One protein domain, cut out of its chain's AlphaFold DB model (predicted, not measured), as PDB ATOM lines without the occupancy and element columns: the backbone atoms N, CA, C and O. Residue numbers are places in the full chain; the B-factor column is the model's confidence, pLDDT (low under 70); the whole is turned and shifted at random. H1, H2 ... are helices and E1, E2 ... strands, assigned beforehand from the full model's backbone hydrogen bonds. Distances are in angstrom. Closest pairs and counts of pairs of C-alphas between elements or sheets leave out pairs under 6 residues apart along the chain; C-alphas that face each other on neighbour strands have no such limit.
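What this domain is: This is residues 7 to 164 of the 177 residues of an uncharacterized protein of Pseudomonas grimontii (UniProt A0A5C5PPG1). The hairpin of H5 and H6 and the helix H9 make a helical body, with H9 also packing on a ribbon of two strands, E2 and E3. H7 and H8 lie at one end of the longest axis, while H1, H2 and H3 form a loose group toward the other end, with H4 near H1. The short strand E1 pairs with no named strand, but short stretches of the two long links lie beside it. The printed part has 158 residues, with nine named helices and three named strands in the order H1 H2 H3 E1 H4 E2 H5 H6 H7 H8 H9 E3, and its class is mostly helix. It is compact, with a radius of gyration of the C-alphas of 16.1 A and spans of 49 by 37 by 29 A.

How they stand to each other: H1, residues 7 to 16, and H3, residues 29 to 35, are close but not clearly touching; their closest C-alphas, Ile 12 and Phe 35, are 7.8 A apart. H2, residues 22 to 27, is about perpendicular to H3, at 78 degrees. H4, residues 63 to 70, is close to H1 but not clearly touching, the closest C-alphas being Glu 13 and Glu 64 at 7.4 A. In E1, residues 55 to 58, residues 57 to 58 pair antiparallel with 43 to 44, and 55 to 56 with 102 to 103. E2, residues 76 to 80, and E3, residues 159 to 163, are antiparallel at 163 degrees; N 77 and O 162 are within hydrogen-bond range at 2.9 A, as are N 160 and O 79 at 2.8 A. H5, residues 85 to 96, and H6, residues 110 to 120, form a helical hairpin at a steep tilt of 43 degrees; H5 touches H6 with residues 87 to 92 alone, the closest C-alphas being Met 88 and Ile 117 at 5.0 A. H9, residues 143 to 155, touches H6 with residues 143 to 146 alone; the C-alphas of Ser 111 and Pro 143 are closest, at 5.6 A. H9 also touches H7, residues 123 to 126, with residues 149 to 153 alone; the C-alphas of Asn 126 and Leu 153 are closest, at 6.6 A. H7 and H8, residues 129 to 136, only just touch, with 3 pairs of C-alphas within 8 A, Leu 124 and His 132 closest at 5.4 A. The closest C-alphas of H9 and E3 are Leu 153 and Ala 159, at 5.4 A. Every O i to N i+4 pair is within hydrogen-bond range in H1, H2, H3, H4, H5, H6, H8 and H9; H7 is too short for one.

Where its parts are: H1 begins at C-alpha 7, (251.131, 381.084, 294.651), and is 14.1 A long. H5 measures 16.3 A, H6 15.6 A and H9 18.4 A. E3 is 13.3 A long and ends at C-alpha 163, (249.674, 363.668, 299.927).

The domain as a whole: The C-alphas farthest apart, Glu 23 and Thr 129, are 49.0 A apart. The printed part has no cut; the links H3 to E1 and H5 to H6 are long. The mean pLDDT of the printed part is 82.5; 26 residues are under 70, among them 14 to 26 and 30 to 35.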
ATOM      1  N   ASN A   7     252.298 380.299 295.054       72.69
ATOM      2  CA  ASN A   7     251.131 381.084 294.651       72.69
ATOM      3  C   ASN A   7     251.365 381.785 293.313       72.69
ATOM      4  O   ASN A   7     250.474 381.796 292.469       72.69
ATOM      5  N   ILE A   8     252.577 382.304 293.086       70.81
ATOM      6  CA  ILE A   8     252.959 382.884 291.792       70.81
ATOM      7  C   ILE A   8     252.896 381.803 290.710       70.81
ATOM      8  O   ILE A   8     252.249 382.015 289.688       70.81
ATOM      9  N   GLY A   9     253.482 380.627 290.965       70.31
ATOM     10  CA  GLY A   9     253.395 379.487 290.045       70.31
ATOM     11  C   GLY A   9     251.945 379.111 289.724       70.31
ATOM     12  O   GLY A   9     251.566 379.050 288.560       70.31
ATOM     13  N   LYS A  10     251.091 378.963 290.745       71.12
ATOM     14  CA  LYS A  10     249.658 378.660 290.564       71.12
ATOM     15  C   LYS A  10     248.895 379.737 289.791       71.12
ATOM     16  O   LYS A  10     247.981 379.401 289.046       71.12
ATOM     17  N   ASN A  11     249.218 381.013 289.976       69.25
ATOM     18  CA  ASN A  11     248.562 382.096 289.243       69.25
ATOM     19  C   ASN A  11     248.942 382.080 287.759       69.25
ATOM     20  O   ASN A  11     248.080 382.308 286.914       69.25
ATOM     21  N   ILE A  12     250.198 381.749 287.444       70.81
ATOM     22  CA  ILE A  12     250.641 381.529 286.063       70.81
ATOM     23  C   ILE A  12     249.851 380.368 285.435       70.81
ATOM     24  O   ILE A  12     249.307 380.534 284.348       70.81
ATOM     25  N   GLU A  13     249.700 379.247 286.149       72.00
ATOM     26  CA  GLU A  13     248.897 378.095 285.696       72.00
ATOM     27  C   GLU A  13     247.406 378.430 285.513       72.00
ATOM     28  O   GLU A  13     246.775 378.002 284.554       72.00
ATOM     29  N   ARG A  14     246.804 379.227 286.405       68.38
ATOM     30  CA  ARG A  14     245.382 379.607 286.297       68.38
ATOM     31  C   ARG A  14     245.099 380.521 285.114       68.38
ATOM     32  O   ARG A  14     244.085 380.349 284.452       68.38
ATOM     33  N   ASN A  15     245.986 381.475 284.842       65.25
ATOM     34  CA  ASN A  15     245.864 382.347 283.673       65.25
ATOM     35  C   ASN A  15     246.039 381.573 282.355       65.25
ATOM     36  O   ASN A  15     245.671 382.070 281.291       65.25
ATOM     37  N   TYR A  16     246.591 380.361 282.430       61.44
ATOM     38  CA  TYR A  16     246.899 379.517 281.290       61.44
ATOM     39  C   TYR A  16     245.721 378.675 280.777       61.44
ATOM     40  O   TYR A  16     245.754 378.275 279.618       61.44
ATOM     41  N   SER A  17     244.623 378.511 281.532       58.81
ATOM     42  CA  SER A  17     243.385 377.902 280.996       58.81
ATOM     43  C   SER A  17     242.823 378.642 279.771       58.81
ATOM     44  O   SER A  17     241.981 378.117 279.057       58.81
ATOM     45  N   LYS A  18     243.321 379.851 279.487       58.78
ATOM     46  CA  LYS A  18     243.032 380.628 278.278       58.78
ATOM     47  C   LYS A  18     243.727 380.095 277.005       58.78
ATOM     48  O   LYS A  18     243.307 380.454 275.909       58.78
ATOM     49  N   TYR A  19     244.758 379.252 277.123       58.31
ATOM     50  CA  TYR A  19     245.548 378.695 276.011       58.31
ATOM     51  C   TYR A  19     245.300 377.186 275.839       58.31
ATOM     52  O   TYR A  19     246.223 376.371 275.904       58.31
ATOM     53  N   GLU A  20     244.039 376.790 275.639       57.34
ATOM     54  CA  GLU A  20     243.659 375.369 275.547       57.34
ATOM     55  C   GLU A  20     244.318 374.643 274.358       57.34
ATOM     56  O   GLU A  20     244.755 373.496 274.493       57.34
ATOM     57  N   ASN A  21     244.476 375.305 273.204       65.88
ATOM     58  CA  ASN A  21     245.043 374.670 272.011       65.88
ATOM     59  C   ASN A  21     246.567 374.884 271.872       65.88
ATOM     60  O   ASN A  21     247.141 375.888 272.296       65.88
ATOM     61  N   ARG A  22     247.251 373.890 271.286       64.19
ATOM     62  CA  ARG A  22     248.719 373.859 271.127       64.19
ATOM     63  C   ARG A  22     249.247 375.007 270.255       64.19
ATOM     64  O   ARG A  22     250.365 375.464 270.469       64.19
ATOM     65  N   GLU A  23     248.442 375.474 269.306       68.81
ATOM     66  CA  GLU A  23     248.782 376.541 268.361       68.81
ATOM     67  C   GLU A  23     248.889 377.906 269.055       68.81
ATOM     68  O   GLU A  23     249.882 378.607 268.869       68.81
ATOM     69  N   ALA A  24     247.944 378.240 269.939       67.12
ATOM     70  CA  ALA A  24     247.974 379.477 270.719       67.12
ATOM     71  C   ALA A  24     249.183 379.525 271.669       67.12
ATOM     72  O   ALA A  24     249.846 380.554 271.785       67.12
ATOM     73  N   ARG A  25     249.547 378.391 272.286       67.06
ATOM     74  CA  ARG A  25     250.763 378.304 273.116       67.06
ATOM     75  C   ARG A  25     252.035 378.543 272.316       67.06
ATOM     76  O   ARG A  25     252.993 379.094 272.846       67.06
ATOM     77  N   GLN A  26     252.073 378.052 271.077       68.50
ATOM     78  CA  GLN A  26     253.234 378.204 270.212       68.50
ATOM     79  C   GLN A  26     253.368 379.656 269.738       68.50
ATOM     80  O   GLN A  26     254.490 380.155 269.685       68.50
ATOM     81  N   ALA A  27     252.248 380.328 269.449       70.81
ATOM     82  CA  ALA A  27     252.220 381.738 269.063       70.81
ATOM     83  C   ALA A  27     252.750 382.659 270.176       70.81
ATOM     84  O   ALA A  27     253.577 383.525 269.905       70.81
ATOM     85  N   ASP A  28     252.366 382.408 271.431       69.50
ATOM     86  CA  ASP A  28     252.775 383.232 272.582       69.50
ATOM     87  C   ASP A  28     253.978 382.664 273.350       69.50
ATOM     88  O   ASP A  28     254.298 383.109 274.457       69.50
ATOM     89  N   ARG A  29     254.680 381.678 272.779       70.00
ATOM     90  CA  ARG A  29     255.724 380.913 273.473       70.00
ATOM     91  C   ARG A  29     256.820 381.790 274.062       70.00
ATOM     92  O   ARG A  29     257.235 381.545 275.187       70.00
ATOM     93  N   GLU A  30     257.296 382.794 273.334       69.38
ATOM     94  CA  GLU A  30     258.373 383.671 273.811       69.38
ATOM     95  C   GLU A  30     257.935 384.508 275.019       69.38
ATOM     96  O   GLU A  30     258.657 384.593 276.015       69.38
ATOM     97  N   ALA A  31     256.715 385.051 274.974       68.69
ATOM     98  CA  ALA A  31     256.121 385.752 276.105       68.69
ATOM     99  C   ALA A  31     255.948 384.795 277.293       68.69
ATOM    100  O   ALA A  31     256.364 385.095 278.411       68.69
ATOM    101  N   ILE A  32     255.416 383.597 277.057       67.25
ATOM    102  CA  ILE A  32     255.232 382.576 278.092       67.25
ATOM    103  C   ILE A  32     256.572 382.144 278.707       67.25
ATOM    104  O   ILE A  32     256.679 382.023 279.928       67.25
ATOM    105  N   GLU A  33     257.608 381.931 277.894       69.12
ATOM    106  CA  GLU A  33     258.948 381.558 278.355       69.12
ATOM    107  C   GLU A  33     259.581 382.645 279.227       69.12
ATOM    108  O   GLU A  33     260.362 382.309 280.127       69.12
ATOM    109  N   HIS A  34     259.234 383.910 278.974       66.25
ATOM    110  CA  HIS A  34     259.611 385.054 279.797       66.25
ATOM    111  C   HIS A  34     258.871 385.057 281.146       66.25
ATOM    112  O   HIS A  34     259.484 385.319 282.183       66.25
ATOM    113  N   PHE A  35     257.582 384.701 281.160       65.94
ATOM    114  CA  PHE A  35     256.759 384.715 282.376       65.94
ATOM    115  C   PHE A  35     256.950 383.487 283.278       65.94
ATOM    116  O   PHE A  35     257.050 383.649 284.496       65.94
ATOM    117  N   ASN A  36     257.050 382.268 282.730       76.19
ATOM    118  CA  ASN A  36     257.184 381.037 283.526       76.19
ATOM    119  C   ASN A  36     258.608 380.466 283.548       76.19
ATOM    120  O   ASN A  36     258.856 379.289 283.291       76.19
ATOM    121  N   THR A  37     259.580 381.305 283.899       77.00
ATOM    122  CA  THR A  37     260.982 380.873 284.038       77.00
ATOM    123  C   THR A  37     261.236 379.976 285.249       77.00
ATOM    124  O   THR A  37     262.281 379.333 285.323       77.00
ATOM    125  N   ASN A  38     260.287 379.918 286.184       85.44
ATOM    126  CA  ASN A  38     260.418 379.229 287.464       85.44
ATOM    127  C   ASN A  38     259.899 377.791 287.451       85.44
ATOM    128  O   ASN A  38     260.161 377.049 288.404       85.44
ATOM    129  N   TYR A  39     259.170 377.393 286.407       87.38
ATOM    130  CA  TYR A  39     258.771 376.006 286.241       87.38
ATOM    131  C   TYR A  39     259.913 375.179 285.653       87.38
ATOM    132  O   TYR A  39     260.551 375.549 284.668       87.38
ATOM    133  N   VAL A  40     260.175 374.047 286.292       88.94
ATOM    134  CA  VAL A  40     261.189 373.072 285.910       88.94
ATOM    135  C   VAL A  40     260.475 371.847 285.369       88.94
ATOM    136  O   VAL A  40     259.960 371.044 286.158       88.94
ATOM    137  N   SER A  41     260.514 371.706 284.047       86.00
ATOM    138  CA  SER A  41     260.168 370.484 283.329       86.00
ATOM    139  C   SER A  41     261.371 369.998 282.529       86.00
ATOM    140  O   SER A  41     262.118 370.786 281.947       86.00
ATOM    141  N   TRP A  42     261.595 368.689 282.544       86.25
ATOM    142  CA  TRP A  42     262.691 368.057 281.816       86.25
ATOM    143  C   TRP A  42     262.235 366.728 281.224       86.25
ATOM    144  O   TRP A  42     262.761 365.664 281.555       86.25
ATOM    145  N   TRP A  43     261.222 366.816 280.372       81.62
ATOM    146  CA  TRP A  43     260.646 365.703 279.627       81.62
ATOM    147  C   TRP A  43     261.136 365.734 278.166       81.62
ATOM    148  O   TRP A  43     261.517 366.805 277.687       81.62
ATOM    149  N   PRO A  44     261.230 364.603 277.445       78.38
ATOM    150  CA  PRO A  44     261.482 364.620 276.002       78.38
ATOM    151  C   PRO A  44     260.358 365.322 275.223       78.38
ATOM    152  O   PRO A  44     259.232 365.417 275.694       78.38
ATOM    153  N   GLU A  45     260.685 365.841 274.038       72.06
ATOM    154  CA  GLU A  45     259.726 366.538 273.158       72.06
ATOM    155  C   GLU A  45     258.709 365.587 272.508       72.06
ATOM    156  O   GLU A  45     257.569 365.964 272.241       72.06
ATOM    157  N   GLU A  46     259.122 364.347 272.254       66.50
ATOM    158  CA  GLU A  46     258.246 363.292 271.753       66.50
ATOM    159  C   GLU A  46     257.378 362.729 272.887       66.50
ATOM    160  O   GLU A  46     257.743 362.805 274.060       66.50
ATOM    161  N   SER A  47     256.241 362.128 272.531       61.28
ATOM    162  CA  SER A  47     255.216 361.579 273.433       61.28
ATOM    163  C   SER A  47     255.668 360.320 274.197       61.28
ATOM    164  O   SER A  47     255.007 359.284 274.162       61.28
ATOM    165  N   GLY A  48     256.823 360.385 274.865       66.25
ATOM    166  CA  GLY A  48     257.336 359.339 275.739       66.25
ATOM    167  C   GLY A  48     258.859 359.327 275.899       66.25
ATOM    168  O   GLY A  48     259.636 359.562 274.969       66.25
ATOM    169  N   ALA A  49     259.301 358.974 277.106       71.31
ATOM    170  CA  ALA A  49     260.701 358.686 277.383       71.31
ATOM    171  C   ALA A  49     261.104 357.315 276.827       71.31
ATOM    172  O   ALA A  49     260.570 356.284 277.234       71.31
ATOM    173  N   GLN A  50     262.075 357.298 275.914       77.75
ATOM    174  CA  GLN A  50     262.655 356.069 275.381       77.75
ATOM    175  C   GLN A  50     263.729 355.545 276.344       77.75
ATOM    176  O   GLN A  50     264.503 356.312 276.923       77.75
ATOM    177  N   LEU A  51     263.793 354.220 276.506       73.94
ATOM    178  CA  LEU A  51     264.737 353.566 277.422       73.94
ATOM    179  C   LEU A  51     266.204 353.779 277.017       73.94
ATOM    180  O   LEU A  51     267.084 353.821 277.876       73.94
ATOM    181  N   LEU A  52     266.475 353.909 275.717       75.62
ATOM    182  CA  LEU A  52     267.814 354.044 275.155       75.62
ATOM    183  C   LEU A  52     267.903 355.284 274.266       75.62
ATOM    184  O   LEU A  52     266.922 355.706 273.665       75.62
ATOM    185  N   GLY A  53     269.112 355.834 274.153       78.94
ATOM    186  CA  GLY A  53     269.396 356.963 273.270       78.94
ATOM    187  C   GLY A  53     269.283 358.337 273.933       78.94
ATOM    188  O   GLY A  53     268.993 358.483 275.122       78.94
ATOM    189  N   LYS A  54     269.617 359.362 273.145       83.38
ATOM    190  CA  LYS A  54     269.439 360.772 273.502       83.38
ATOM    191  C   LYS A  54     268.164 361.250 272.834       83.38
ATOM    192  O   LYS A  54     268.029 361.081 271.628       83.38
ATOM    193  N   GLN A  55     267.294 361.883 273.602       84.94
ATOM    194  CA  GLN A  55     266.066 362.466 273.077       84.94
ATOM    195  C   GLN A  55     266.158 363.994 273.128       84.94
ATOM    196  O   GLN A  55     266.748 364.522 274.084       84.94
ATOM    197  N   PRO A  56     265.616 364.714 272.130       80.94
ATOM    198  CA  PRO A  56     265.498 366.162 272.211       80.94
ATOM    199  C   PRO A  56     264.681 366.529 273.450       80.94
ATOM    200  O   PRO A  56     263.699 365.868 273.798       80.94
ATOM    201  N   GLN A  57     265.145 367.542 274.174       79.31
ATOM    202  CA  GLN A  57     264.468 367.997 275.377       79.31
ATOM    203  C   GLN A  57     263.229 368.815 275.002       79.31
ATOM    204  O   GLN A  57     263.343 369.872 274.385       79.31
ATOM    205  N   GLY A  58     262.065 368.351 275.448       74.19
ATOM    206  CA  GLY A  58     260.815 369.090 275.405       74.19
ATOM    207  C   GLY A  58     260.845 370.227 276.417       74.19
ATOM    208  O   GLY A  58     261.240 370.061 277.575       74.19
ATOM    209  N   ARG A  59     260.452 371.420 275.972       72.81
ATOM    210  CA  ARG A  59     260.338 372.608 276.827       72.81
ATOM    211  C   ARG A  59     258.886 372.798 277.237       72.81
ATOM    212  O   ARG A  59     258.239 373.743 276.797       72.81
ATOM    213  N   ASN A  60     258.392 371.894 278.075       75.31
ATOM    214  CA  ASN A  60     257.114 372.102 278.738       75.31
ATOM    215  C   ASN A  60     257.271 373.237 279.755       75.31
ATOM    216  O   ASN A  60     258.204 373.265 280.560       75.31
ATOM    217  N   LEU A  61     256.373 374.213 279.672       75.06
ATOM    218  CA  LEU A  61     256.421 375.424 280.490       75.06
ATOM    219  C   LEU A  61     255.391 375.393 281.615       75.06
ATOM    220  O   LEU A  61     255.366 376.321 282.409       75.06
ATOM    221  N   PHE A  62     254.575 374.341 281.701       77.31
ATOM    222  CA  PHE A  62     253.439 374.257 282.613       77.31
ATOM    223  C   PHE A  62     253.305 372.863 283.212       77.31
ATOM    224  O   PHE A  62     253.481 371.856 282.524       77.31
ATOM    225  N   LEU A  63     252.934 372.828 284.488       80.19
ATOM    226  CA  LEU A  63     252.616 371.627 285.242       80.19
ATOM    227  C   LEU A  63     251.406 370.915 284.660       80.19
ATOM    228  O   LEU A  63     251.430 369.696 284.583       80.19
ATOM    229  N   GLU A  64     250.385 371.647 284.218       77.69
ATOM    230  CA  GLU A  64     249.184 371.018 283.661       77.69
ATOM    231  C   GLU A  64     249.491 370.235 282.376       77.69
ATOM    232  O   GLU A  64     248.907 369.184 282.129       77.69
ATOM    233  N   SER A  65     250.463 370.704 281.582       76.50
ATOM    234  CA  SER A  65     250.923 369.961 280.401       76.50
ATOM    235  C   SER A  65     251.614 368.659 280.802       76.50
ATOM    236  O   SER A  65     251.272 367.612 280.269       76.50
ATOM    237  N   ASP A  66     252.501 368.703 281.802       79.00
ATOM    238  CA  ASP A  66     253.152 367.491 282.312       79.00
ATOM    239  C   ASP A  66     252.135 366.529 282.970       79.00
ATOM    240  O   ASP A  66     252.234 365.323 282.784       79.00
ATOM    241  N   ILE A  67     251.119 367.033 283.685       80.44
ATOM    242  CA  ILE A  67     250.039 366.211 284.268       80.44
ATOM    243  C   ILE A  67     249.219 365.528 283.171       80.44
ATOM    244  O   ILE A  67     248.895 364.347 283.298       80.44
ATOM    245  N   SER A  68     248.880 366.258 282.105       78.38
ATOM    246  CA  SER A  68     248.159 365.705 280.957       78.38
ATOM    247  C   SER A  68     248.978 364.626 280.248       78.38
ATOM    248  O   SER A  68     248.418 363.597 279.877       78.38
ATOM    249  N   ASP A  69     250.286 364.841 280.081       75.50
ATOM    250  CA  ASP A  69     251.195 363.878 279.446       75.50
ATOM    251  C   ASP A  69     251.420 362.632 280.330       75.50
ATOM    252  O   ASP A  69     251.495 361.512 279.822       75.50
ATOM    253  N   GLU A  70     251.499 362.803 281.655       75.88
ATOM    254  CA  GLU A  70     251.653 361.713 282.635       75.88
ATOM    255  C   GLU A  70     250.323 361.004 282.969       75.88
ATOM    256  O   GLU A  70     250.324 359.936 283.590       75.88
ATOM    257  N   GLY A  71     249.182 361.579 282.578       80.56
ATOM    258  CA  GLY A  71     247.840 361.025 282.780       80.56
ATOM    259  C   GLY A  71     247.352 361.016 284.233       80.56
ATOM    260  O   GLY A  71     246.311 360.426 284.528       80.56
ATOM    261  N   SER A  72     248.082 361.635 285.165       80.75
ATOM    262  CA  SER A  72     247.684 361.713 286.573       80.75
ATOM    263  C   SER A  72     248.350 362.886 287.303       80.75
ATOM    264  O   SER A  72     249.479 363.261 286.984       80.75
ATOM    265  N   PRO A  73     247.681 363.488 288.305       83.44
ATOM    266  CA  PRO A  73     248.289 364.526 289.126       83.44
ATOM    267  C   PRO A  73     249.349 363.936 290.071       83.44
ATOM    268  O   PRO A  73     249.283 362.761 290.446       83.44
ATOM    269  N   PRO A  74     250.287 364.757 290.578       84.94
ATOM    270  CA  PRO A  74     251.307 364.278 291.497       84.94
ATOM    271  C   PRO A  74     250.683 363.697 292.773       84.94
ATOM    272  O   PRO A  74     249.942 364.364 293.501       84.94
ATOM    273  N   HIS A  75     251.050 362.455 293.092       88.31
ATOM    274  CA  HIS A  75     250.607 361.768 294.308       88.31
ATOM    275  C   HIS A  75     251.150 362.403 295.596       88.31
ATOM    276  O   HIS A  75     250.504 362.375 296.646       88.31
ATOM    277  N   LEU A  76     252.363 362.956 295.533       89.44
ATOM    278  CA  LEU A  76     253.066 363.564 296.657       89.44
ATOM    279  C   LEU A  76     253.634 364.915 296.238       89.44
ATOM    280  O   LEU A  76     254.321 365.016 295.225       89.44
ATOM    281  N   VAL A  77     253.417 365.928 297.072       90.81
ATOM    282  CA  VAL A  77     253.945 367.277 296.872       90.81
ATOM    283  C   VAL A  77     254.791 367.664 298.076       90.81
ATOM    284  O   VAL A  77     254.363 367.534 299.223       90.81
ATOM    285  N   TYR A  78     255.998 368.153 297.810       93.06
ATOM    286  CA  TYR A  78     256.891 368.712 298.818       93.06
ATOM    287  C   TYR A  78     256.994 370.220 298.602       93.06
ATOM    288  O   TYR A  78     257.411 370.658 297.532       93.06
ATOM    289  N   THR A  79     256.630 371.003 299.615       93.06
ATOM    290  CA  THR A  79     256.887 372.448 299.644       93.06
ATOM    291  C   THR A  79     258.159 372.663 300.440       93.06
ATOM    292  O   THR A  79     258.178 372.364 301.630       93.06
ATOM    293  N   VAL A  80     259.224 373.108 299.779       93.62
ATOM    294  CA  VAL A  80     260.554 373.281 300.378       93.62
ATOM    295  C   VAL A  80     260.827 374.770 300.586       93.62
ATOM    296  O   VAL A  80     260.464 375.592 299.747       93.62
ATOM    297  N   SER A  81     261.461 375.111 301.701       93.75
ATOM    298  CA  SER A  81     261.754 376.469 302.160       93.75
ATOM    299  C   SER A  81     263.187 376.562 302.701       93.75
ATOM    300  O   SER A  81     263.844 375.541 302.898       93.75
ATOM    301  N   GLY A  82     263.688 377.784 302.900       92.44
ATOM    302  CA  GLY A  82     265.030 378.025 303.452       92.44
ATOM    303  C   GLY A  82     266.197 377.655 302.526       92.44
ATOM    304  O   GLY A  82     267.333 377.587 302.981       92.44
ATOM    305  N   LEU A  83     265.930 377.414 301.239       95.12
ATOM    306  CA  LEU A  83     266.954 377.216 300.213       95.12
ATOM    307  C   LEU A  83     267.245 378.518 299.465       95.12
ATOM    308  O   LEU A  83     266.394 379.408 299.388       95.12
ATOM    309  N   ASP A  84     268.423 378.595 298.853       95.69
ATOM    310  CA  ASP A  84     268.807 379.728 298.013       95.69
ATOM    311  C   ASP A  84     268.078 379.684 296.659       95.69
ATOM    312  O   ASP A  84     268.523 379.077 295.680       95.69
ATOM    313  N   VAL A  85     266.926 380.354 296.613       93.00
ATOM    314  CA  VAL A  85     266.070 380.449 295.423       93.00
ATOM    315  C   VAL A  85     266.795 381.117 294.248       93.00
ATOM    316  O   VAL A  85     266.545 380.749 293.099       93.00
ATOM    317  N   ALA A  86     267.693 382.075 294.498       93.19
ATOM    318  CA  ALA A  86     268.401 382.782 293.433       93.19
ATOM    319  C   ALA A  86     269.373 381.842 292.710       93.19
ATOM    320  O   ALA A  86     269.337 381.744 291.480       93.19
ATOM    321  N   ASN A  87     270.156 381.067 293.465       95.81
ATOM    322  CA  ASN A  87     271.053 380.064 292.894       95.81
ATOM    323  C   ASN A  87     270.295 378.904 292.231       95.81
ATOM    324  O   ASN A  87     270.698 378.433 291.164       95.81
ATOM    325  N   MET A  88     269.150 378.488 292.789       95.56
ATOM    326  CA  MET A  88     268.266 377.511 292.137       95.56
ATOM    327  C   MET A  88     267.787 377.999 290.762       95.56
ATOM    328  O   MET A  88     267.832 377.243 289.788       95.56
ATOM    329  N   ARG A  89     267.356 379.265 290.665       93.06
ATOM    330  CA  ARG A  89     266.931 379.891 289.402       93.06
ATOM    331  C   ARG A  89     268.079 379.999 288.407       93.06
ATOM    332  O   ARG A  89     267.889 379.665 287.240       93.06
ATOM    333  N   ALA A  90     269.259 380.419 288.859       93.69
ATOM    334  CA  ALA A  90     270.438 380.540 288.010       93.69
ATOM    335  C   ALA A  90     270.860 379.184 287.416       93.69
ATOM    336  O   ALA A  90     271.104 379.081 286.211       93.69
ATOM    337  N   GLU A  91     270.879 378.121 288.229       95.19
ATOM    338  CA  GLU A  91     271.202 376.775 287.743       95.19
ATOM    339  C   GLU A  91     270.123 376.253 286.788       95.19
ATOM    340  O   GLU A  91     270.456 375.668 285.755       95.19
ATOM    341  N   TRP A  92     268.839 376.505 287.067       92.81
ATOM    342  CA  TRP A  92     267.775 376.142 286.132       92.81
ATOM    343  C   TRP A  92     267.914 376.875 284.794       92.81
ATOM    344  O   TRP A  92     267.905 376.229 283.746       92.81
ATOM    345  N   PHE A  93     268.135 378.192 284.823       90.19
ATOM    346  CA  PHE A  93     268.365 379.014 283.633       90.19
ATOM    347  C   PHE A  93     269.532 378.482 282.789       90.19
ATOM    348  O   PHE A  93     269.424 378.333 281.571       90.19
ATOM    349  N   LYS A  94     270.636 378.108 283.444       91.94
ATOM    350  CA  LYS A  94     271.799 377.493 282.796       91.94
ATOM    351  C   LYS A  94     271.477 376.141 282.155       91.94
ATOM    352  O   LYS A  94     271.977 375.844 281.072       91.94
ATOM    353  N   ILE A  95     270.674 375.305 282.815       90.38
ATOM    354  CA  ILE A  95     270.276 373.987 282.300       90.38
ATOM    355  C   ILE A  95     269.368 374.133 281.075       90.38
ATOM    356  O   ILE A  95     269.652 373.509 280.050       90.38
ATOM    357  N   ARG A  96     268.317 374.961 281.162       85.44
ATOM    358  CA  ARG A  96     267.318 375.123 280.086       85.44
ATOM    359  C   ARG A  96     267.882 375.766 278.819       85.44
ATOM    360  O   ARG A  96     267.463 375.418 277.720       85.44
ATOM    361  N   ASN A  97     268.843 376.679 278.964       86.00
ATOM    362  CA  ASN A  97     269.419 377.425 277.842       86.00
ATOM    363  C   ASN A  97     270.663 376.756 277.255       86.00
ATOM    364  O   ASN A  97     271.344 377.328 276.405       86.00
ATOM    365  N   LYS A  98     270.978 375.533 277.690       86.50
ATOM    366  CA  LYS A  98     272.095 374.784 277.136       86.50
ATOM    367  C   LYS A  98     271.816 374.412 275.678       86.50
ATOM    368  O   LYS A  98     270.844 373.725 275.373       86.50
ATOM    369  N   THR A  99     272.731 374.782 274.787       83.44
ATOM    370  CA  THR A  99     272.715 374.344 273.386       83.44
ATOM    371  C   THR A  99     272.822 372.818 273.303       83.44
ATOM    372  O   THR A  99     273.650 372.212 273.991       83.44
ATOM    373  N   ASN A 100     272.004 372.183 272.459       80.75
ATOM    374  CA  ASN A 100     271.934 370.720 272.317       80.75
ATOM    375  C   ASN A 100     271.613 369.989 273.638       80.75
ATOM    376  O   ASN A 100     272.179 368.929 273.952       80.75
ATOM    377  N   ALA A 101     270.719 370.577 274.440       83.31
ATOM    378  CA  ALA A 101     270.101 369.914 275.581       83.31
ATOM    379  C   ALA A 101     269.400 368.621 275.132       83.31
ATOM    380  O   ALA A 101     268.680 368.598 274.140       83.31
ATOM    381  N   HIS A 102     269.647 367.534 275.859       83.81
ATOM    382  CA  HIS A 102     269.071 366.229 275.562       83.81
ATOM    383  C   HIS A 102     268.703 365.500 276.846       83.81
ATOM    384  O   HIS A 102     269.454 365.519 277.833       83.81
ATOM    385  N   PHE A 103     267.564 364.828 276.789       82.94
ATOM    386  CA  PHE A 103     267.092 363.906 277.800       82.94
ATOM    387  C   PHE A 103     267.775 362.542 277.626       82.94
ATOM    388  O   PHE A 103     268.013 362.083 276.506       82.94
ATOM    389  N   VAL A 104     268.130 361.907 278.748       80.94
ATOM    390  CA  VAL A 104     268.634 360.524 278.792       80.94
ATOM    391  C   VAL A 104     268.025 359.843 280.005       80.94
ATOM    392  O   VAL A 104     268.327 360.234 281.135       80.94
ATOM    393  N   PHE A 105     267.238 358.794 279.782       77.06
ATOM    394  CA  PHE A 105     266.422 358.143 280.809       77.06
ATOM    395  C   PHE A 105     267.182 357.793 282.104       77.06
ATOM    396  O   PHE A 105     266.731 358.094 283.208       77.06
ATOM    397  N   PHE A 106     268.386 357.224 281.990       73.25
ATOM    398  CA  PHE A 106     269.136 356.750 283.162       73.25
ATOM    399  C   PHE A 106     270.062 357.785 283.815       73.25
ATOM    400  O   PHE A 106     270.438 357.611 284.970       73.25
ATOM    401  N   ARG A 107     270.469 358.843 283.099       74.81
ATOM    402  CA  ARG A 107     271.545 359.756 283.556       74.81
ATOM    403  C   ARG A 107     271.206 361.245 283.503       74.81
ATOM    404  O   ARG A 107     271.895 362.039 284.135       74.81
ATOM    405  N   LYS A 108     270.201 361.640 282.722       78.81
ATOM    406  CA  LYS A 108     269.766 363.033 282.527       78.81
ATOM    407  C   LYS A 108     268.242 363.102 282.462       78.81
ATOM    408  O   LYS A 108     267.678 363.632 281.507       78.81
ATOM    409  N   ASN A 109     267.604 362.501 283.460       83.00
ATOM    410  CA  ASN A 109     266.156 362.506 283.628       83.00
ATOM    411  C   ASN A 109     265.691 363.663 284.528       83.00
ATOM    412  O   ASN A 109     266.513 364.375 285.116       83.00
ATOM    413  N   CYS A 110     264.377 363.804 284.701       86.94
ATOM    414  CA  CYS A 110     263.763 364.826 285.554       86.94
ATOM    415  C   CYS A 110     264.367 364.874 286.965       86.94
ATOM    416  O   CYS A 110     264.674 365.947 287.484       86.94
ATOM    417  N   SER A 111     264.610 363.709 287.571       90.12
ATOM    418  CA  SER A 111     265.141 363.620 288.937       90.12
ATOM    419  C   SER A 111     266.568 364.155 289.026       90.12
ATOM    420  O   SER A 111     266.900 364.874 289.965       90.12
ATOM    421  N   THR A 112     267.415 363.875 288.033       90.69
ATOM    422  CA  THR A 112     268.785 364.416 288.005       90.69
ATOM    423  C   THR A 112     268.803 365.942 287.901       90.69
ATOM    424  O   THR A 112     269.618 366.588 288.560       90.69
ATOM    425  N   ILE A 113     267.884 366.536 287.132       92.12
ATOM    426  CA  ILE A 113     267.761 367.995 287.012       92.12
ATOM    427  C   ILE A 113     267.274 368.612 288.319       92.12
ATOM    428  O   ILE A 113     267.895 369.553 288.813       92.12
ATOM    429  N   VAL A 114     266.236 368.036 288.931       93.75
ATOM    430  CA  VAL A 114     265.746 368.479 290.243       93.75
ATOM    431  C   VAL A 114     266.854 368.404 291.295       93.75
ATOM    432  O   VAL A 114     267.053 369.370 292.026       93.75
ATOM    433  N   LEU A 115     267.641 367.322 291.333       93.88
ATOM    434  CA  LEU A 115     268.775 367.210 292.256       93.88
ATOM    435  C   LEU A 115     269.809 368.319 292.042       93.88
ATOM    436  O   LEU A 115     270.292 368.891 293.014       93.88
ATOM    437  N   ARG A 116     270.168 368.623 290.790       93.94
ATOM    438  CA  ARG A 116     271.136 369.686 290.478       93.94
ATOM    439  C   ARG A 116     270.659 371.051 290.960       93.94
ATOM    440  O   ARG A 116     271.443 371.787 291.548       93.94
ATOM    441  N   ILE A 117     269.379 371.350 290.761       95.38
ATOM    442  CA  ILE A 117     268.781 372.609 291.210       95.38
ATOM    443  C   ILE A 117     268.740 372.657 292.743       95.38
ATOM    444  O   ILE A 117     269.196 373.632 293.328       95.38
ATOM    445  N   LEU A 118     268.290 371.589 293.410       95.31
ATOM    446  CA  LEU A 118     268.291 371.512 294.877       95.31
ATOM    447  C   LEU A 118     269.703 371.658 295.466       95.31
ATOM    448  O   LEU A 118     269.883 372.342 296.471       95.31
ATOM    449  N   LYS A 119     270.714 371.057 294.828       94.81
ATOM    450  CA  LYS A 119     272.127 371.235 295.194       94.81
ATOM    451  C   LYS A 119     272.568 372.688 295.089       94.81
ATOM    452  O   LYS A 119     273.182 373.180 296.028       94.81
ATOM    453  N   ALA A 120     272.237 373.364 293.988       96.38
ATOM    454  CA  ALA A 120     272.544 374.783 293.812       96.38
ATOM    455  C   ALA A 120     271.878 375.651 294.893       96.38
ATOM    456  O   ALA A 120     272.481 376.604 295.367       96.38
ATOM    457  N   GLY A 121     270.678 375.271 295.343       95.75
ATOM    458  CA  GLY A 121     269.991 375.904 296.471       95.75
ATOM    459  C   GLY A 121     270.536 375.559 297.861       95.75
ATOM    460  O   GLY A 121     269.967 376.010 298.850       95.75
ATOM    461  N   GLY A 122     271.582 374.732 297.968       95.38
ATOM    462  CA  GLY A 122     272.174 374.334 299.248       95.38
ATOM    463  C   GLY A 122     271.417 373.233 299.997       95.38
ATOM    464  O   GLY A 122     271.694 372.994 301.170       95.38
ATOM    465  N   ALA A 123     270.487 372.520 299.350       94.31
ATOM    466  CA  ALA A 123     269.662 371.505 300.013       94.31
ATOM    467  C   ALA A 123     270.488 370.429 300.729       94.31
ATOM    468  O   ALA A 123     270.123 370.001 301.820       94.31
ATOM    469  N   LEU A 124     271.613 370.007 300.140       93.19
ATOM    470  CA  LEU A 124     272.440 368.948 300.718       93.19
ATOM    471  C   LEU A 124     273.125 369.355 302.024       93.19
ATOM    472  O   LEU A 124     273.404 368.478 302.834       93.19
ATOM    473  N   ASN A 125     273.340 370.648 302.271       92.69
ATOM    474  CA  ASN A 125     273.990 371.129 303.495       92.69
ATOM    475  C   ASN A 125     273.163 370.816 304.751       92.69
ATOM    476  O   ASN A 125     273.702 370.747 305.848       92.69
ATOM    477  N   ASN A 126     271.860 370.591 304.575       90.56
ATOM    478  CA  ASN A 126     270.928 370.230 305.638       90.56
ATOM    479  C   ASN A 126     270.795 368.709 305.825       90.56
ATOM    480  O   ASN A 126     269.950 368.249 306.591       90.56
ATOM    481  N   LEU A 127     271.576 367.911 305.089       90.12
ATOM    482  CA  LEU A 127     271.561 366.456 305.187       90.12
ATOM    483  C   LEU A 127     272.724 365.957 306.058       90.12
ATOM    484  O   LEU A 127     273.801 366.552 306.055       90.12
ATOM    485  N   PRO A 128     272.567 364.803 306.732       89.69
ATOM    486  CA  PRO A 128     273.680 364.129 307.398       89.69
ATOM    487  C   PRO A 128     274.839 363.848 306.429       89.69
ATOM    488  O   PRO A 128     274.598 363.477 305.276       89.69
ATOM    489  N   THR A 129     276.088 363.920 306.903       88.56
ATOM    490  CA  THR A 129     277.319 363.809 306.090       88.56
ATOM    491  C   THR A 129     277.323 362.618 305.127       88.56
ATOM    492  O   THR A 129     277.659 362.762 303.953       88.56
ATOM    493  N   ALA A 130     276.887 361.441 305.589       86.19
ATOM    494  CA  ALA A 130     276.821 360.239 304.756       86.19
ATOM    495  C   ALA A 130     275.846 360.397 303.575       86.19
ATOM    496  O   ALA A 130     276.166 360.032 302.443       86.19
ATOM    497  N   LYS A 131     274.670 360.992 303.818       86.19
ATOM    498  CA  LYS A 131     273.680 361.266 302.768       86.19
ATOM    499  C   LYS A 131     274.154 362.393 301.857       86.19
ATOM    500  O   LYS A 131     274.019 362.260 300.645       86.19
ATOM    501  N   HIS A 132     274.753 363.451 302.408       87.19
ATOM    502  CA  HIS A 132     275.366 364.519 301.618       87.19
ATOM    503  C   HIS A 132     276.354 363.943 300.591       87.19
ATOM    504  O   HIS A 132     276.236 364.227 299.398       87.19
ATOM    505  N   LEU A 133     277.280 363.079 301.024       86.50
ATOM    506  CA  LEU A 133     278.256 362.443 300.136       86.50
ATOM    507  C   LEU A 133     277.585 361.523 299.107       86.50
ATOM    508  O   LEU A 133     277.908 361.577 297.920       86.50
ATOM    509  N   TRP A 134     276.606 360.724 299.540       84.56
ATOM    510  CA  TRP A 134     275.874 359.822 298.653       84.56
ATOM    511  C   TRP A 134     275.166 360.571 297.518       84.56
ATOM    512  O   TRP A 134     275.365 360.275 296.338       84.56
ATOM    513  N   PHE A 135     274.398 361.606 297.865       85.69
ATOM    514  CA  PHE A 135     273.688 362.427 296.889       85.69
ATOM    515  C   PHE A 135     274.624 363.321 296.079       85.69
ATOM    516  O   PHE A 135     274.266 363.720 294.971       85.69
ATOM    517  N   SER A 136     275.831 363.620 296.568       82.12
ATOM    518  CA  SER A 136     276.838 364.376 295.815       82.12
ATOM    519  C   SER A 136     277.261 363.652 294.533       82.12
ATOM    520  O   SER A 136     277.420 364.311 293.505       82.12
ATOM    521  N   ASN A 137     277.286 362.316 294.538       76.38
ATOM    522  CA  ASN A 137     277.867 361.514 293.460       76.38
ATOM    523  C   ASN A 137     277.009 361.299 292.190       76.38
ATOM    524  O   ASN A 137     277.492 360.635 291.290       76.38
ATOM    525  N   ASN A 138     275.814 361.894 292.036       67.50
ATOM    526  CA  ASN A 138     275.058 362.123 290.770       67.50
ATOM    527  C   ASN A 138     274.864 360.977 289.733       67.50
ATOM    528  O   ASN A 138     274.243 361.229 288.701       67.50
ATOM    529  N   LEU A 139     275.355 359.754 289.946       68.69
ATOM    530  CA  LEU A 139     275.437 358.734 288.889       68.69
ATOM    531  C   LEU A 139     274.063 358.224 288.442       68.69
ATOM    532  O   LEU A 139     273.834 358.078 287.243       68.69
ATOM    533  N   TYR A 140     273.154 357.998 289.394       77.19
ATOM    534  CA  TYR A 140     271.789 357.543 289.141       77.19
ATOM    535  C   TYR A 140     270.847 358.189 290.154       77.19
ATOM    536  O   TYR A 140     271.010 358.013 291.360       77.19
ATOM    537  N   VAL A 141     269.876 358.961 289.666       86.62
ATOM    538  CA  VAL A 141     268.903 359.658 290.512       86.62
ATOM    539  C   VAL A 141     267.506 359.262 290.071       86.62
ATOM    540  O   VAL A 141     267.148 359.381 288.899       86.62
ATOM    541  N   THR A 142     266.722 358.798 291.033       88.38
ATOM    542  CA  THR A 142     265.325 358.401 290.857       88.38
ATOM    543  C   THR A 142     264.397 359.341 291.631       88.38
ATOM    544  O   THR A 142     264.849 360.015 292.568       88.38
ATOM    545  N   PRO A 143     263.082 359.337 291.345       88.19
ATOM    546  CA  PRO A 143     262.115 360.107 292.128       88.19
ATOM    547  C   PRO A 143     262.151 359.759 293.625       88.19
ATOM    548  O   PRO A 143     262.008 360.633 294.482       88.19
ATOM    549  N   LYS A 144     262.444 358.494 293.965       89.69
ATOM    550  CA  LYS A 144     262.619 358.035 295.352       89.69
ATOM    551  C   LYS A 144     263.784 358.741 296.050       89.69
ATOM    552  O   LYS A 144     263.679 359.057 297.232       89.69
ATOM    553  N   ASN A 145     264.869 359.013 295.330       91.50
ATOM    554  CA  ASN A 145     266.041 359.706 295.867       91.50
ATOM    555  C   ASN A 145     265.727 361.170 296.176       91.50
ATOM    556  O   ASN A 145     266.081 361.655 297.247       91.50
ATOM    557  N   ILE A 146     264.975 361.842 295.301       93.44
ATOM    558  CA  ILE A 146     264.482 363.201 295.561       93.44
ATOM    559  C   ILE A 146     263.553 363.218 296.774       93.44
ATOM    560  O   ILE A 146     263.732 364.032 297.677       93.44
ATOM    561  N   ALA A 147     262.616 362.270 296.855       93.19
ATOM    562  CA  ALA A 147     261.726 362.158 298.006       93.19
ATOM    563  C   ALA A 147     262.494 361.930 299.320       93.19
ATOM    564  O   ALA A 147     262.096 362.468 300.351       93.19
ATOM    565  N   GLN A 148     263.595 361.167 299.303       93.38
ATOM    566  CA  GLN A 148     264.473 360.999 300.466       93.38
ATOM    567  C   GLN A 148     265.101 362.327 300.896       93.38
ATOM    568  O   GLN A 148     264.975 362.671 302.065       93.38
ATOM    569  N   ILE A 149     265.688 363.098 299.972       94.00
ATOM    570  CA  ILE A 149     266.237 364.433 300.278       94.00
ATOM    571  C   ILE A 149     265.156 365.328 300.887       94.00
ATOM    572  O   ILE A 149     265.362 365.904 301.950       94.00
ATOM    573  N   CYS A 150     263.976 365.400 300.266       95.31
ATOM    574  CA  CYS A 150     262.889 366.233 300.773       95.31
ATOM    575  C   CYS A 150     262.356 365.762 302.136       95.31
ATOM    576  O   CYS A 150     261.897 366.584 302.924       95.31
ATOM    577  N   ASN A 151     262.420 364.462 302.443       95.06
ATOM    578  CA  ASN A 151     262.092 363.965 303.780       95.06
ATOM    579  C   ASN A 151     263.131 364.410 304.819       95.06
ATOM    580  O   ASN A 151     262.730 364.758 305.924       95.06
ATOM    581  N   GLU A 152     264.426 364.431 304.485       94.69
ATOM    582  CA  GLU A 152     265.454 364.979 305.386       94.69
ATOM    583  C   GLU A 152     265.228 366.471 305.627       94.69
ATOM    584  O   GLU A 152     265.203 366.903 306.774       94.69
ATOM    585  N   LEU A 153     264.953 367.238 304.567       95.25
ATOM    586  CA  LEU A 153     264.604 368.657 304.689       95.25
ATOM    587  C   LEU A 153     263.360 368.856 305.558       95.25
ATOM    588  O   LEU A 153     263.342 369.729 306.415       95.25
ATOM    589  N   ARG A 154     262.335 368.014 305.397       95.50
ATOM    590  CA  ARG A 154     261.147 368.034 306.261       95.50
ATOM    591  C   ARG A 154     261.511 367.760 307.719       95.50
ATOM    592  O   ARG A 154     261.013 368.451 308.595       95.50
ATOM    593  N   ASN A 155     262.373 366.779 307.981       94.12
ATOM    594  CA  ASN A 155     262.824 366.471 309.341       94.12
ATOM    595  C   ASN A 155     263.646 367.627 309.949       94.12
ATOM    596  O   ASN A 155     263.646 367.792 311.163       94.12
ATOM    597  N   ALA A 156     264.293 368.445 309.115       93.44
ATOM    598  CA  ALA A 156     264.961 369.688 309.500       93.44
ATOM    599  C   ALA A 156     264.020 370.916 309.537       93.44
ATOM    600  O   ALA A 156     264.497 372.042 309.635       93.44
ATOM    601  N   ASN A 157     262.696 370.728 309.444       94.62
ATOM    602  CA  ASN A 157     261.677 371.790 309.371       94.62
ATOM    603  C   ASN A 157     261.792 372.730 308.155       94.62
ATOM    604  O   ASN A 157     261.221 373.816 308.145       94.62
ATOM    605  N   LEU A 158     262.485 372.300 307.102       94.56
ATOM    606  CA  LEU A 158     262.659 373.049 305.854       94.56
ATOM    607  C   LEU A 158     261.695 372.611 304.751       94.56
ATOM    608  O   LEU A 158     261.680 373.211 303.679       94.56
ATOM    609  N   ALA A 159     260.888 371.573 304.967       95.06
ATOM    610  CA  ALA A 159     259.898 371.155 303.987       95.06
ATOM    611  C   ALA A 159     258.602 370.652 304.621       95.06
ATOM    612  O   ALA A 159     258.602 370.078 305.705       95.06
ATOM    613  N   VAL A 160     257.501 370.794 303.889       94.50
ATOM    614  CA  VAL A 160     256.190 370.229 304.219       94.50
ATOM    615  C   VAL A 160     255.808 369.227 303.140       94.50
ATOM    616  O   VAL A 160     255.925 369.506 301.947       94.50
ATOM    617  N   LYS A 161     255.348 368.045 303.555       94.38
ATOM    618  CA  LYS A 161     254.895 366.984 302.650       94.38
ATOM    619  C   LYS A 161     253.373 366.905 302.663       94.38
ATOM    620  O   LYS A 161     252.791 366.633 303.707       94.38
ATOM    621  N   THR A 162     252.764 367.039 301.492       91.75
ATOM    622  CA  THR A 162     251.326 366.858 301.273       91.75
ATOM    623  C   THR A 162     251.100 365.636 300.390       91.75
ATOM    624  O   THR A 162     251.847 365.403 299.436       91.75
ATOM    625  N   ARG A 163     250.093 364.828 300.719       88.94
ATOM    626  CA  ARG A 163     249.674 363.668 299.927       88.94
ATOM    627  C   ARG A 163     248.353 364.000 299.235       88.94
ATOM    628  O   ARG A 163     247.456 364.531 299.879       88.94
ATOM    629  N   ASN A 164     248.255 363.687 297.948       83.38
ATOM    630  CA  ASN A 164     247.008 363.784 297.194       83.38
ATOM    631  C   ASN A 164     246.055 362.649 297.612       83.38
ATOM    632  O   ASN A 164     246.509 361.530 297.860       83.38
TER     633      ASN A 164